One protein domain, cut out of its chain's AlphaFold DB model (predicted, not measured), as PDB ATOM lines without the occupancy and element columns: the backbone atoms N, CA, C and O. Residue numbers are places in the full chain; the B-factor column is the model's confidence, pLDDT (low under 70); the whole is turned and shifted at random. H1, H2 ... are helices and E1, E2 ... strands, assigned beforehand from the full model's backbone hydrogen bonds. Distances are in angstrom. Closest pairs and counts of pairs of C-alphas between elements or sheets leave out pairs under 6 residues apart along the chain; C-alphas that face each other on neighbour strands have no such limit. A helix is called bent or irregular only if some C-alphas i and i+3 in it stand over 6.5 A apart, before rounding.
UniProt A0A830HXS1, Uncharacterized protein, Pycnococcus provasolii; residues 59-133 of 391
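Overview. This is residues 59 to 133 of the 391 residues of an uncharacterized protein of Pycnococcus provasolii (UniProt A0A830HXS1). One long helix, H2, joins two small lobes like the bar of a dumbbell. The lobe at its first end holds the strand pair E1 and E2 with the short helix H1; the other holds the short helix H3 and the loops of residues 106 to 114 and 122 to 133, tied together by a short antiparallel pairing of residues 108 to 109 with 131 to 132. The printed part has 75 residues, with three named helices and two named strands in the order E1, H1, E2, H2, H3; the sheet, order E1 - E2, is antiparallel, and the class is mostly helix. The whole is loose, with a radius of gyration of the C-alphas of 15.2 A, and elongated, spanning 43 by 24 by 20 A.

Along the chain. E1, residues 59 to 61, begins at C-alpha 59 (152.273, 107.879, 41.113) and is 6.5 A long from first to last C-alpha. H1, residues 70 to 76, measures 9.8 A. E2, residues 83 to 85, measures 6.4 A. H2, residues 86 to 105, measures 28.2 A and begins at C-alpha 86 (150.545, 112.788, 37.556). H3, residues 115 to 121, measures 10.1 A and ends at C-alpha 121 (151.950, 142.983, 36.768). H3 is neither bent nor irregular, but only just: C-alphas 116 and 119 are 6.1 A apart.

Arrangement. E1 and E2 are antiparallel neighbours, with 158 degrees between their directions. C-alphas 60 and 84 face each other at 4.9 A, and N 60 and O 84, 2.9 A apart, are within hydrogen-bond range, as are N 84 and O 60 at 2.8 A. The closest C-alphas of H1 and E2, those of Ile 76 and Ile 84, are 7.4 A apart. H1 and H2 only just touch, with 3 pairs of C-alphas within 8 A, made by residues 88 to 92 of H2 alone. Their closest C-alphas, those of Ile 76 and Glu 88, are 6.7 A apart, and their lines are about perpendicular at 88 degrees. H3 is apart from H1, H2, E1 and E2. In H1 and H2 every O i to N i+4 pair is within hydrogen-bond range; in H3 1 of 3 is, beside 2 of 4 O i to N i+3 pairs.

Size, cuts and confidence. The two C-alphas farthest apart, those of Ser 63 and Val 126, are 43.8 A apart. The printed part has no cut. The link from E2 to H2 is tight, the other links are short, and no link between named elements is long. Residues 122 to 133 hold no named element. The mean pLDDT of the printed part is 83.1, and residue 59 alone is under 70.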
ATOM      1  N   TYR A  59     151.640 107.089  40.077       68.75
ATOM      2  CA  TYR A  59     152.273 107.879  41.113       68.75
ATOM      3  C   TYR A  59     153.763 107.532  41.276       68.75
ATOM      4  O   TYR A  59     154.175 106.377  41.137       68.75
ATOM      5  N   LEU A  60     154.574 108.526  41.631       79.31
ATOM      6  CA  LEU A  60     156.001 108.383  41.921       79.31
ATOM      7  C   LEU A  60     156.229 108.425  43.435       79.31
ATOM      8  O   LEU A  60     155.899 109.408  44.082       79.31
ATOM      9  N   LYS A  61     156.823 107.387  44.034       82.12
ATOM     10  CA  LYS A  61     157.123 107.404  45.479       82.12
ATOM     11  C   LYS A  61     158.262 108.378  45.786       82.12
ATOM     12  O   LYS A  61     159.370 108.214  45.276       82.12
ATOM     13  N   VAL A  62     158.037 109.315  46.709       79.50
ATOM     14  CA  VAL A  62     159.047 110.306  47.135       79.50
ATOM     15  C   VAL A  62     160.293 109.622  47.718       79.50
ATOM     16  O   VAL A  62     161.427 110.039  47.477       79.50
ATOM     17  N   SER A  63     160.108 108.494  48.410       81.25
ATOM     18  CA  SER A  63     161.193 107.693  48.994       81.25
ATOM     19  C   SER A  63     162.122 107.032  47.967       81.25
ATOM     20  O   SER A  63     163.242 106.662  48.324       81.25
ATOM     21  N   SER A  64     161.698 106.914  46.705       82.50
ATOM     22  CA  SER A  64     162.516 106.374  45.612       82.50
ATOM     23  C   SER A  64     163.560 107.370  45.095       82.50
ATOM     24  O   SER A  64     164.478 106.973  44.379       82.50
ATOM     25  N   PHE A  65     163.462 108.647  45.474       83.12
ATOM     26  CA  PHE A  65     164.409 109.681  45.072       83.12
ATOM     27  C   PHE A  65     165.522 109.904  46.113       83.12
ATOM     28  O   PHE A  65     165.342 109.617  47.300       83.12
ATOM     29  N   PRO A  66     166.685 110.457  45.713       89.00
ATOM     30  CA  PRO A  66     167.768 110.785  46.639       89.00
ATOM     31  C   PRO A  66     167.323 111.716  47.778       89.00
ATOM     32  O   PRO A  66     166.595 112.680  47.549       89.00
ATOM     33  N   LYS A  67     167.868 111.525  48.991       86.88
ATOM     34  CA  LYS A  67     167.550 112.340  50.189       86.88
ATOM     35  C   LYS A  67     167.652 113.860  49.986       86.88
ATOM     36  O   LYS A  67     167.023 114.613  50.712       86.88
ATOM     37  N   LYS A  68     168.447 114.317  49.011       87.88
ATOM     38  CA  LYS A  68     168.605 115.743  48.678       87.88
ATOM     39  C   LYS A  68     167.373 116.360  48.008       87.88
ATOM     40  O   LYS A  68     167.155 117.549  48.173       87.88
ATOM     41  N   VAL A  69     166.608 115.577  47.247       82.75
ATOM     42  CA  VAL A  69     165.433 116.061  46.499       82.75
ATOM     43  C   VAL A  69     164.115 115.702  47.182       82.75
ATOM     44  O   VAL A  69     163.116 116.354  46.924       82.75
ATOM     45  N   GLN A  70     164.120 114.739  48.109       83.50
ATOM     46  CA  GLN A  70     162.970 114.413  48.962       83.50
ATOM     47  C   GLN A  70     162.297 115.626  49.632       83.50
ATOM     48  O   GLN A  70     161.074 115.678  49.592       83.50
ATOM     49  N   PRO A  71     163.013 116.617  50.208       84.94
ATOM     50  CA  PRO A  71     162.351 117.787  50.791       84.94
ATOM     51  C   PRO A  71     161.639 118.665  49.751       84.94
ATOM     52  O   PRO A  71     160.585 119.197  50.060       84.94
ATOM     53  N   LEU A  72     162.171 118.771  48.526       82.56
ATOM     54  CA  LEU A  72     161.510 119.496  47.430       82.56
ATOM     55  C   LEU A  72     160.272 118.739  46.948       82.56
ATOM     56  O   LEU A  72     159.232 119.326  46.712       82.56
ATOM     57  N   LEU A  73     160.378 117.415  46.839       83.62
ATOM     58  CA  LEU A  73     159.277 116.542  46.438       83.62
ATOM     59  C   LEU A  73     158.155 116.492  47.490       83.62
ATOM     60  O   LEU A  73     157.003 116.320  47.132       83.62
ATOM     61  N   HIS A  74     158.473 116.695  48.770       85.06
ATOM     62  CA  HIS A  74     157.476 116.855  49.833       85.06
ATOM     63  C   HIS A  74     156.763 118.213  49.832       85.06
ATOM     64  O   HIS A  74     155.716 118.334  50.455       85.06
ATOM     65  N   GLU A  75     157.336 119.236  49.194       83.06
ATOM     66  CA  GLU A  75     156.680 120.537  48.990       83.06
ATOM     67  C   GLU A  75     155.714 120.506  47.796       83.06
ATOM     68  O   GLU A  75     154.852 121.365  47.677       83.06
ATOM     69  N   ILE A  76     155.884 119.506  46.934       82.38
ATOM     70  CA  ILE A  76     155.118 119.249  45.713       82.38
ATOM     71  C   ILE A  76     153.918 118.325  45.979       82.38
ATOM     72  O   ILE A  76     152.894 118.470  45.326       82.38
ATOM     73  N   ASP A  77     154.080 117.383  46.914       85.56
ATOM     74  CA  ASP A  77     153.058 116.444  47.398       85.56
ATOM     75  C   ASP A  77     152.041 117.193  48.280       85.56
ATOM     76  O   ASP A  77     152.188 117.278  49.510       85.56
ATOM     77  N   ASP A  78     151.033 117.783  47.638       81.25
ATOM     78  CA  ASP A  78     149.974 118.575  48.268       81.25
ATOM     79  C   ASP A  78     149.110 117.696  49.184       81.25
ATOM     80  O   ASP A  78     148.674 118.128  50.262       81.25
ATOM     81  N   GLU A  79     148.911 116.432  48.795       82.50
ATOM     82  CA  GLU A  79     148.174 115.434  49.575       82.50
ATOM     83  C   GLU A  79     148.971 114.873  50.766       82.50
ATOM     84  O   GLU A  79     148.398 114.255  51.673       82.50
ATOM     85  N   LYS A  80     150.288 115.113  50.805       84.00
ATOM     86  CA  LYS A  80     151.250 114.595  51.796       84.00
ATOM     87  C   LYS A  80     151.193 113.078  51.942       84.00
ATOM     88  O   LYS A  80     151.415 112.536  53.033       84.00
ATOM     89  N   ASN A  81     150.867 112.384  50.858       82.56
ATOM     90  CA  ASN A  81     150.636 110.947  50.854       82.56
ATOM     91  C   ASN A  81     151.943 110.154  50.585       82.56
ATOM     92  O   ASN A  81     151.962 108.915  50.634       82.56
ATOM     93  N   GLY A  82     153.063 110.865  50.376       82.06
ATOM     94  CA  GLY A  82     154.395 110.319  50.116       82.06
ATOM     95  C   GLY A  82     154.574 109.806  48.688       82.06
ATOM     96  O   GLY A  82     155.553 109.099  48.392       82.06
ATOM     97  N   LYS A  83     153.628 110.126  47.810       86.12
ATOM     98  CA  LYS A  83     153.598 109.808  46.393       86.12
ATOM     99  C   LYS A  83     153.282 111.102  45.643       86.12
ATOM    100  O   LYS A  83     152.658 111.983  46.194       86.12
ATOM    101  N   ILE A  84     153.783 111.203  44.421       84.25
ATOM    102  CA  ILE A  84     153.497 112.324  43.533       84.25
ATOM    103  C   ILE A  84     152.616 111.796  42.422       84.25
ATOM    104  O   ILE A  84     153.068 110.952  41.637       84.25
ATOM    105  N   GLU A  85     151.376 112.259  42.367       85.19
ATOM    106  CA  GLU A  85     150.458 111.949  41.281       85.19
ATOM    107  C   GLU A  85     150.860 112.661  39.982       85.19
ATOM    108  O   GLU A  85     151.623 113.631  39.944       85.19
ATOM    109  N   MET A  86     150.318 112.176  38.865       79.12
ATOM    110  CA  MET A  86     150.545 112.788  37.556       79.12
ATOM    111  C   MET A  86     150.052 114.235  37.473       79.12
ATOM    112  O   MET A  86     150.636 115.016  36.721       79.12
ATOM    113  N   ASP A  87     149.020 114.600  38.230       78.19
ATOM    114  CA  ASP A  87     148.450 115.948  38.212       78.19
ATOM    115  C   ASP A  87     149.394 116.955  38.889       78.19
ATOM    116  O   ASP A  87     149.749 117.960  38.270       78.19
ATOM    117  N   GLU A  88     149.914 116.622  40.075       82.25
ATOM    118  CA  GLU A  88     150.934 117.408  40.786       82.25
ATOM    119  C   GLU A  88     152.205 117.557  39.934       82.25
ATOM    120  O   GLU A  88     152.732 118.654  39.721       82.25
ATOM    121  N   LEU A  89     152.673 116.448  39.347       81.75
ATOM    122  CA  LEU A  89     153.842 116.459  38.474       81.75
ATOM    123  C   LEU A  89     153.621 117.345  37.238       81.75
ATOM    124  O   LEU A  89     154.537 118.057  36.811       81.75
ATOM    125  N   THR A  90     152.420 117.305  36.660       81.94
ATOM    126  CA  THR A  90     152.056 118.125  35.501       81.94
ATOM    127  C   THR A  90     152.037 119.600  35.873       81.94
ATOM    128  O   THR A  90     152.607 120.409  35.139       81.94
ATOM    129  N   GLU A  91     151.470 119.966  37.024       80.69
ATOM    130  CA  GLU A  91     151.442 121.351  37.492       80.69
ATOM    131  C   GLU A  91     152.860 121.924  37.623       80.69
ATOM    132  O   GLU A  91     153.186 122.941  37.005       80.69
ATOM    133  N   ILE A  92     153.771 121.223  38.293       80.25
ATOM    134  CA  ILE A  92     155.147 121.715  38.464       80.25
ATOM    135  C   ILE A  92     155.944 121.713  37.170       80.25
ATOM    136  O   ILE A  92     156.731 122.633  36.935       80.25
ATOM    137  N   LEU A  93     155.745 120.723  36.297       80.00
ATOM    138  CA  LEU A  93     156.376 120.732  34.979       80.00
ATOM    139  C   LEU A  93     155.890 121.914  34.139       80.00
ATOM    140  O   LEU A  93     156.706 122.523  33.443       80.00
ATOM    141  N   THR A  94     154.608 122.278  34.229       80.81
ATOM    142  CA  THR A  94     154.083 123.460  33.531       80.81
ATOM    143  C   THR A  94     154.712 124.738  34.082       80.81
ATOM    144  O   THR A  94     155.305 125.489  33.304       80.81
ATOM    145  N   VAL A  95     154.740 124.913  35.408       79.50
ATOM    146  CA  VAL A  95     155.386 126.052  36.084       79.50
ATOM    147  C   VAL A  95     156.873 126.153  35.731       79.50
ATOM    148  O   VAL A  95     157.366 127.228  35.389       79.50
ATOM    149  N   TYR A  96     157.603 125.036  35.751       79.12
ATOM    150  CA  TYR A  96     159.021 125.005  35.395       79.12
ATOM    151  C   TYR A  96     159.253 125.320  33.912       79.12
ATOM    152  O   TYR A  96     160.224 125.996  33.559       79.12
ATOM    153  N   SER A  97     158.368 124.850  33.027       75.75
ATOM    154  CA  SER A  97     158.444 125.156  31.598       75.75
ATOM    155  C   SER A  97     158.223 126.644  31.326       75.75
ATOM    156  O   SER A  97     158.980 127.228  30.546       75.75
ATOM    157  N   ASP A  98     157.274 127.263  32.028       76.81
ATOM    158  CA  ASP A  98     156.964 128.687  31.927       76.81
ATOM    159  C   ASP A  98     158.131 129.525  32.464       76.81
ATOM    160  O   ASP A  98     158.602 130.431  31.779       76.81
ATOM    161  N   LEU A  99     158.714 129.150  33.610       76.06
ATOM    162  CA  LEU A  99     159.922 129.787  34.150       76.06
ATOM    163  C   LEU A  99     161.126 129.679  33.210       76.06
ATOM    164  O   LEU A  99     161.900 130.626  33.068       76.06
ATOM    165  N   LYS A 100     161.319 128.528  32.559       77.06
ATOM    166  CA  LYS A 100     162.453 128.312  31.651       77.06
ATOM    167  C   LYS A 100     162.300 129.080  30.340       77.06
ATOM    168  O   LYS A 100     163.309 129.543  29.807       77.06
ATOM    169  N   LYS A 101     161.076 129.194  29.813       75.25
ATOM    170  CA  LYS A 101     160.766 130.063  28.667       75.25
ATOM    171  C   LYS A 101     161.004 131.523  29.041       75.25
ATOM    172  O   LYS A 101     161.801 132.185  28.384       75.25
ATOM    173  N   ALA A 102     160.463 131.936  30.184       72.75
ATOM    174  CA  ALA A 102     160.611 133.282  30.709       72.75
ATOM    175  C   ALA A 102     162.087 133.681  30.894       72.75
ATOM    176  O   ALA A 102     162.535 134.709  30.397       72.75
ATOM    177  N   ASN A 103     162.908 132.803  31.478       76.00
ATOM    178  CA  ASN A 103     164.338 133.057  31.670       76.00
ATOM    179  C   ASN A 103     165.143 133.135  30.355       76.00
ATOM    180  O   ASN A 103     166.162 133.816  30.293       76.00
ATOM    181  N   LYS A 104     164.718 132.437  29.292       74.94
ATOM    182  CA  LYS A 104     165.373 132.531  27.974       74.94
ATOM    183  C   LYS A 104     165.050 133.836  27.258       74.94
ATOM    184  O   LYS A 104     165.904 134.367  26.555       74.94
ATOM    185  N   GLU A 105     163.824 134.310  27.419       73.56
ATOM    186  CA  GLU A 105     163.304 135.506  26.756       73.56
ATOM    187  C   GLU A 105     163.498 136.770  27.612       73.56
ATOM    188  O   GLU A 105     163.281 137.887  27.145       73.56
ATOM    189  N   GLY A 106     163.956 136.606  28.859       76.88
ATOM    190  CA  GLY A 106     164.066 137.678  29.844       76.88
ATOM    191  C   GLY A 106     162.708 138.189  30.333       76.88
ATOM    192  O   GLY A 106     162.656 139.259  30.939       76.88
ATOM    193  N   SER A 107     161.619 137.469  30.052       81.81
ATOM    194  CA  SER A 107     160.280 137.787  30.536       81.81
ATOM    195  C   SER A 107     160.069 137.270  31.963       81.81
ATOM    196  O   SER A 107     160.849 136.476  32.494       81.81
ATOM    197  N   ILE A 108     159.036 137.778  32.630       83.12
ATOM    198  CA  ILE A 108     158.687 137.420  34.009       83.12
ATOM    199  C   ILE A 108     157.360 136.667  33.986       83.12
ATOM    200  O   ILE A 108     156.344 137.234  33.598       83.12
ATOM    201  N   ALA A 109     157.341 135.404  34.420       85.00
ATOM    202  CA  ALA A 109     156.101 134.635  34.517       85.00
ATOM    203  C   ALA A 109     155.222 135.164  35.666       85.00
ATOM    204  O   ALA A 109     155.641 135.186  36.825       85.00
ATOM    205  N   ILE A 110     153.985 135.577  35.369       82.31
ATOM    206  CA  ILE A 110     153.100 136.206  36.364       82.31
ATOM    207  C   ILE A 110     152.648 135.181  37.406       82.31
ATOM    208  O   ILE A 110     152.628 135.472  38.597       82.31
ATOM    209  N   LYS A 111     152.341 133.949  36.985       83.62
ATOM    210  CA  LYS A 111     151.809 132.894  37.867       83.62
ATOM    211  C   LYS A 111     152.748 132.511  39.012       83.62
ATOM    212  O   LYS A 111     152.278 132.080  40.057       83.62
ATOM    213  N   THR A 112     154.055 132.689  38.830       81.75
ATOM    214  CA  THR A 112     155.068 132.325  39.831       81.75
ATOM    215  C   THR A 112     155.303 133.403  40.881       81.75
ATOM    216  O   THR A 112     156.062 133.196  41.822       81.75
ATOM    217  N   LEU A 113     154.686 134.574  40.719       85.25
ATOM    218  CA  LEU A 113     154.810 135.686  41.653       85.25
ATOM    219  C   LEU A 113     153.714 135.631  42.728       85.25
ATOM    220  O   LEU A 113     152.661 135.041  42.499       85.25
ATOM    221  N   PRO A 114     153.900 136.276  43.892       86.56
ATOM    222  CA  PRO A 114     152.862 136.370  44.919       86.56
ATOM    223  C   PRO A 114     151.584 137.027  44.380       86.56
ATOM    224  O   PRO A 114     151.663 138.006  43.631       86.56
ATOM    225  N   LYS A 115     150.405 136.545  44.806       86.75
ATOM    226  CA  LYS A 115     149.078 137.022  44.342       86.75
ATOM    227  C   LYS A 115     148.908 138.548  44.409       86.75
ATOM    228  O   LYS A 115     148.220 139.126  43.574       86.75
ATOM    229  N   GLU A 116     149.562 139.198  45.368       85.56
ATOM    230  CA  GLU A 116     149.562 140.655  45.547       85.56
ATOM    231  C   GLU A 116     150.184 141.401  44.355       85.56
ATOM    232  O   GLU A 116     149.652 142.413  43.903       85.56
ATOM    233  N   ILE A 117     151.289 140.882  43.814       87.06
ATOM    234  CA  ILE A 117     152.037 141.509  42.718       87.06
ATOM    235  C   ILE A 117     151.456 141.086  41.365       87.06
ATOM    236  O   ILE A 117     151.477 141.873  40.414       87.06
ATOM    237  N   GLN A 118     150.860 139.890  41.281       88.75
ATOM    238  CA  GLN A 118     150.211 139.395  40.062       88.75
ATOM    239  C   GLN A 118     149.190 140.390  39.507       88.75
ATOM    240  O   GLN A 118     149.199 140.676  38.313       88.75
ATOM    241  N   ALA A 119     148.351 140.968  40.373       88.75
ATOM    242  CA  ALA A 119     147.343 141.943  39.962       88.75
ATOM    243  C   ALA A 119     147.968 143.197  39.328       88.75
ATOM    244  O   ALA A 119     147.457 143.704  38.333       88.75
ATOM    245  N   THR A 120     149.090 143.675  39.876       87.56
ATOM    246  CA  THR A 120     149.796 144.851  39.347       87.56
ATOM    247  C   THR A 120     150.559 144.556  38.060       87.56
ATOM    248  O   THR A 120     150.563 145.389  37.158       87.56
ATOM    249  N   LEU A 121     151.168 143.371  37.943       88.88
ATOM    250  CA  LEU A 121     151.950 142.983  36.768       88.88
ATOM    251  C   LEU A 121     151.075 142.611  35.574       88.88
ATOM    252  O   LEU A 121     151.458 142.880  34.443       88.88
ATOM    253  N   LYS A 122     149.859 142.122  35.824       89.62
ATOM    254  CA  LYS A 122     148.857 141.866  34.784       89.62
ATOM    255  C   LYS A 122     148.453 143.119  33.997       89.62
ATOM    256  O   LYS A 122     147.945 143.003  32.895       89.62
ATOM    257  N   VAL A 123     148.663 144.320  34.544       89.88
ATOM    258  CA  VAL A 123     148.425 145.583  33.816       89.88
ATOM    259  C   VAL A 123     149.505 145.840  32.757       89.88
ATOM    260  O   VAL A 123     149.264 146.578  31.805       89.88
ATOM    261  N   PHE A 124     150.693 145.259  32.933       88.75
ATOM    262  CA  PHE A 124     151.807 145.397  31.997       88.75
ATOM    263  C   PHE A 124     151.797 144.326  30.902       88.75
ATOM    264  O   PHE A 124     152.359 144.590  29.850       88.75
ATOM    265  N   ASP A 125     151.143 143.188  31.133       91.38
ATOM    266  CA  ASP A 125     150.881 142.133  30.144       91.38
ATOM    267  C   ASP A 125     149.793 142.600  29.160       91.38
ATOM    268  O   ASP A 125     148.597 142.616  29.473       91.38
ATOM    269  N   VAL A 126     150.217 143.099  27.996       88.06
ATOM    270  CA  VAL A 126     149.325 143.707  26.998       88.06
ATOM    271  C   VAL A 126     148.723 142.647  26.079       88.06
ATOM    272  O   VAL A 126     147.610 142.843  25.579       88.06
ATOM    273  N   ASP A 127     149.445 141.557  25.830       88.94
ATOM    274  CA  ASP A 127     149.007 140.478  24.943       88.94
ATOM    275  C   ASP A 127     148.243 139.353  25.663       88.94
ATOM    276  O   ASP A 127     147.518 138.591  25.015       88.94
ATOM    277  N   GLY A 128     148.287 139.326  26.995       88.56
ATOM    278  CA  GLY A 128     147.568 138.385  27.842       88.56
ATOM    279  C   GLY A 128     148.208 137.001  27.881       88.56
ATOM    280  O   GLY A 128     147.502 136.031  28.184       88.56
ATOM    281  N   ASP A 129     149.495 136.879  27.547       87.31
ATOM    282  CA  ASP A 129     150.195 135.595  27.499       87.31
ATOM    283  C   ASP A 129     150.551 135.038  28.894       87.31
ATOM    284  O   ASP A 129     150.927 133.868  29.037       87.31
ATOM    285  N   GLY A 130     150.327 135.832  29.951       86.75
ATOM    286  CA  GLY A 130     150.589 135.453  31.336       86.75
ATOM    287  C   GLY A 130     152.055 135.611  31.750       86.75
ATOM    288  O   GLY A 130     152.435 135.183  32.851       86.75
ATOM    289  N   THR A 131     152.868 136.232  30.905       87.69
ATOM    290  CA  THR A 131     154.227 136.684  31.175       87.69
ATOM    291  C   THR A 131     154.330 138.190  30.934       87.69
ATOM    292  O   THR A 131     153.425 138.815  30.404       87.69
ATOM    293  N   VAL A 132     155.398 138.815  31.426       90.12
ATOM    294  CA  VAL A 132     155.681 140.224  31.132       90.12
ATOM    295  C   VAL A 132     157.025 140.307  30.437       90.12
ATOM    296  O   VAL A 132     158.060 140.017  31.049       90.12
ATOM    297  N   ALA A 133     157.027 140.708  29.170       89.25
ATOM    298  CA  ALA A 133     158.245 140.847  28.385       89.25
ATOM    299  C   ALA A 133     159.023 142.132  28.749       89.25
ATOM    300  O   ALA A 133     158.432 143.145  29.143       89.25
TER     301      ALA A 133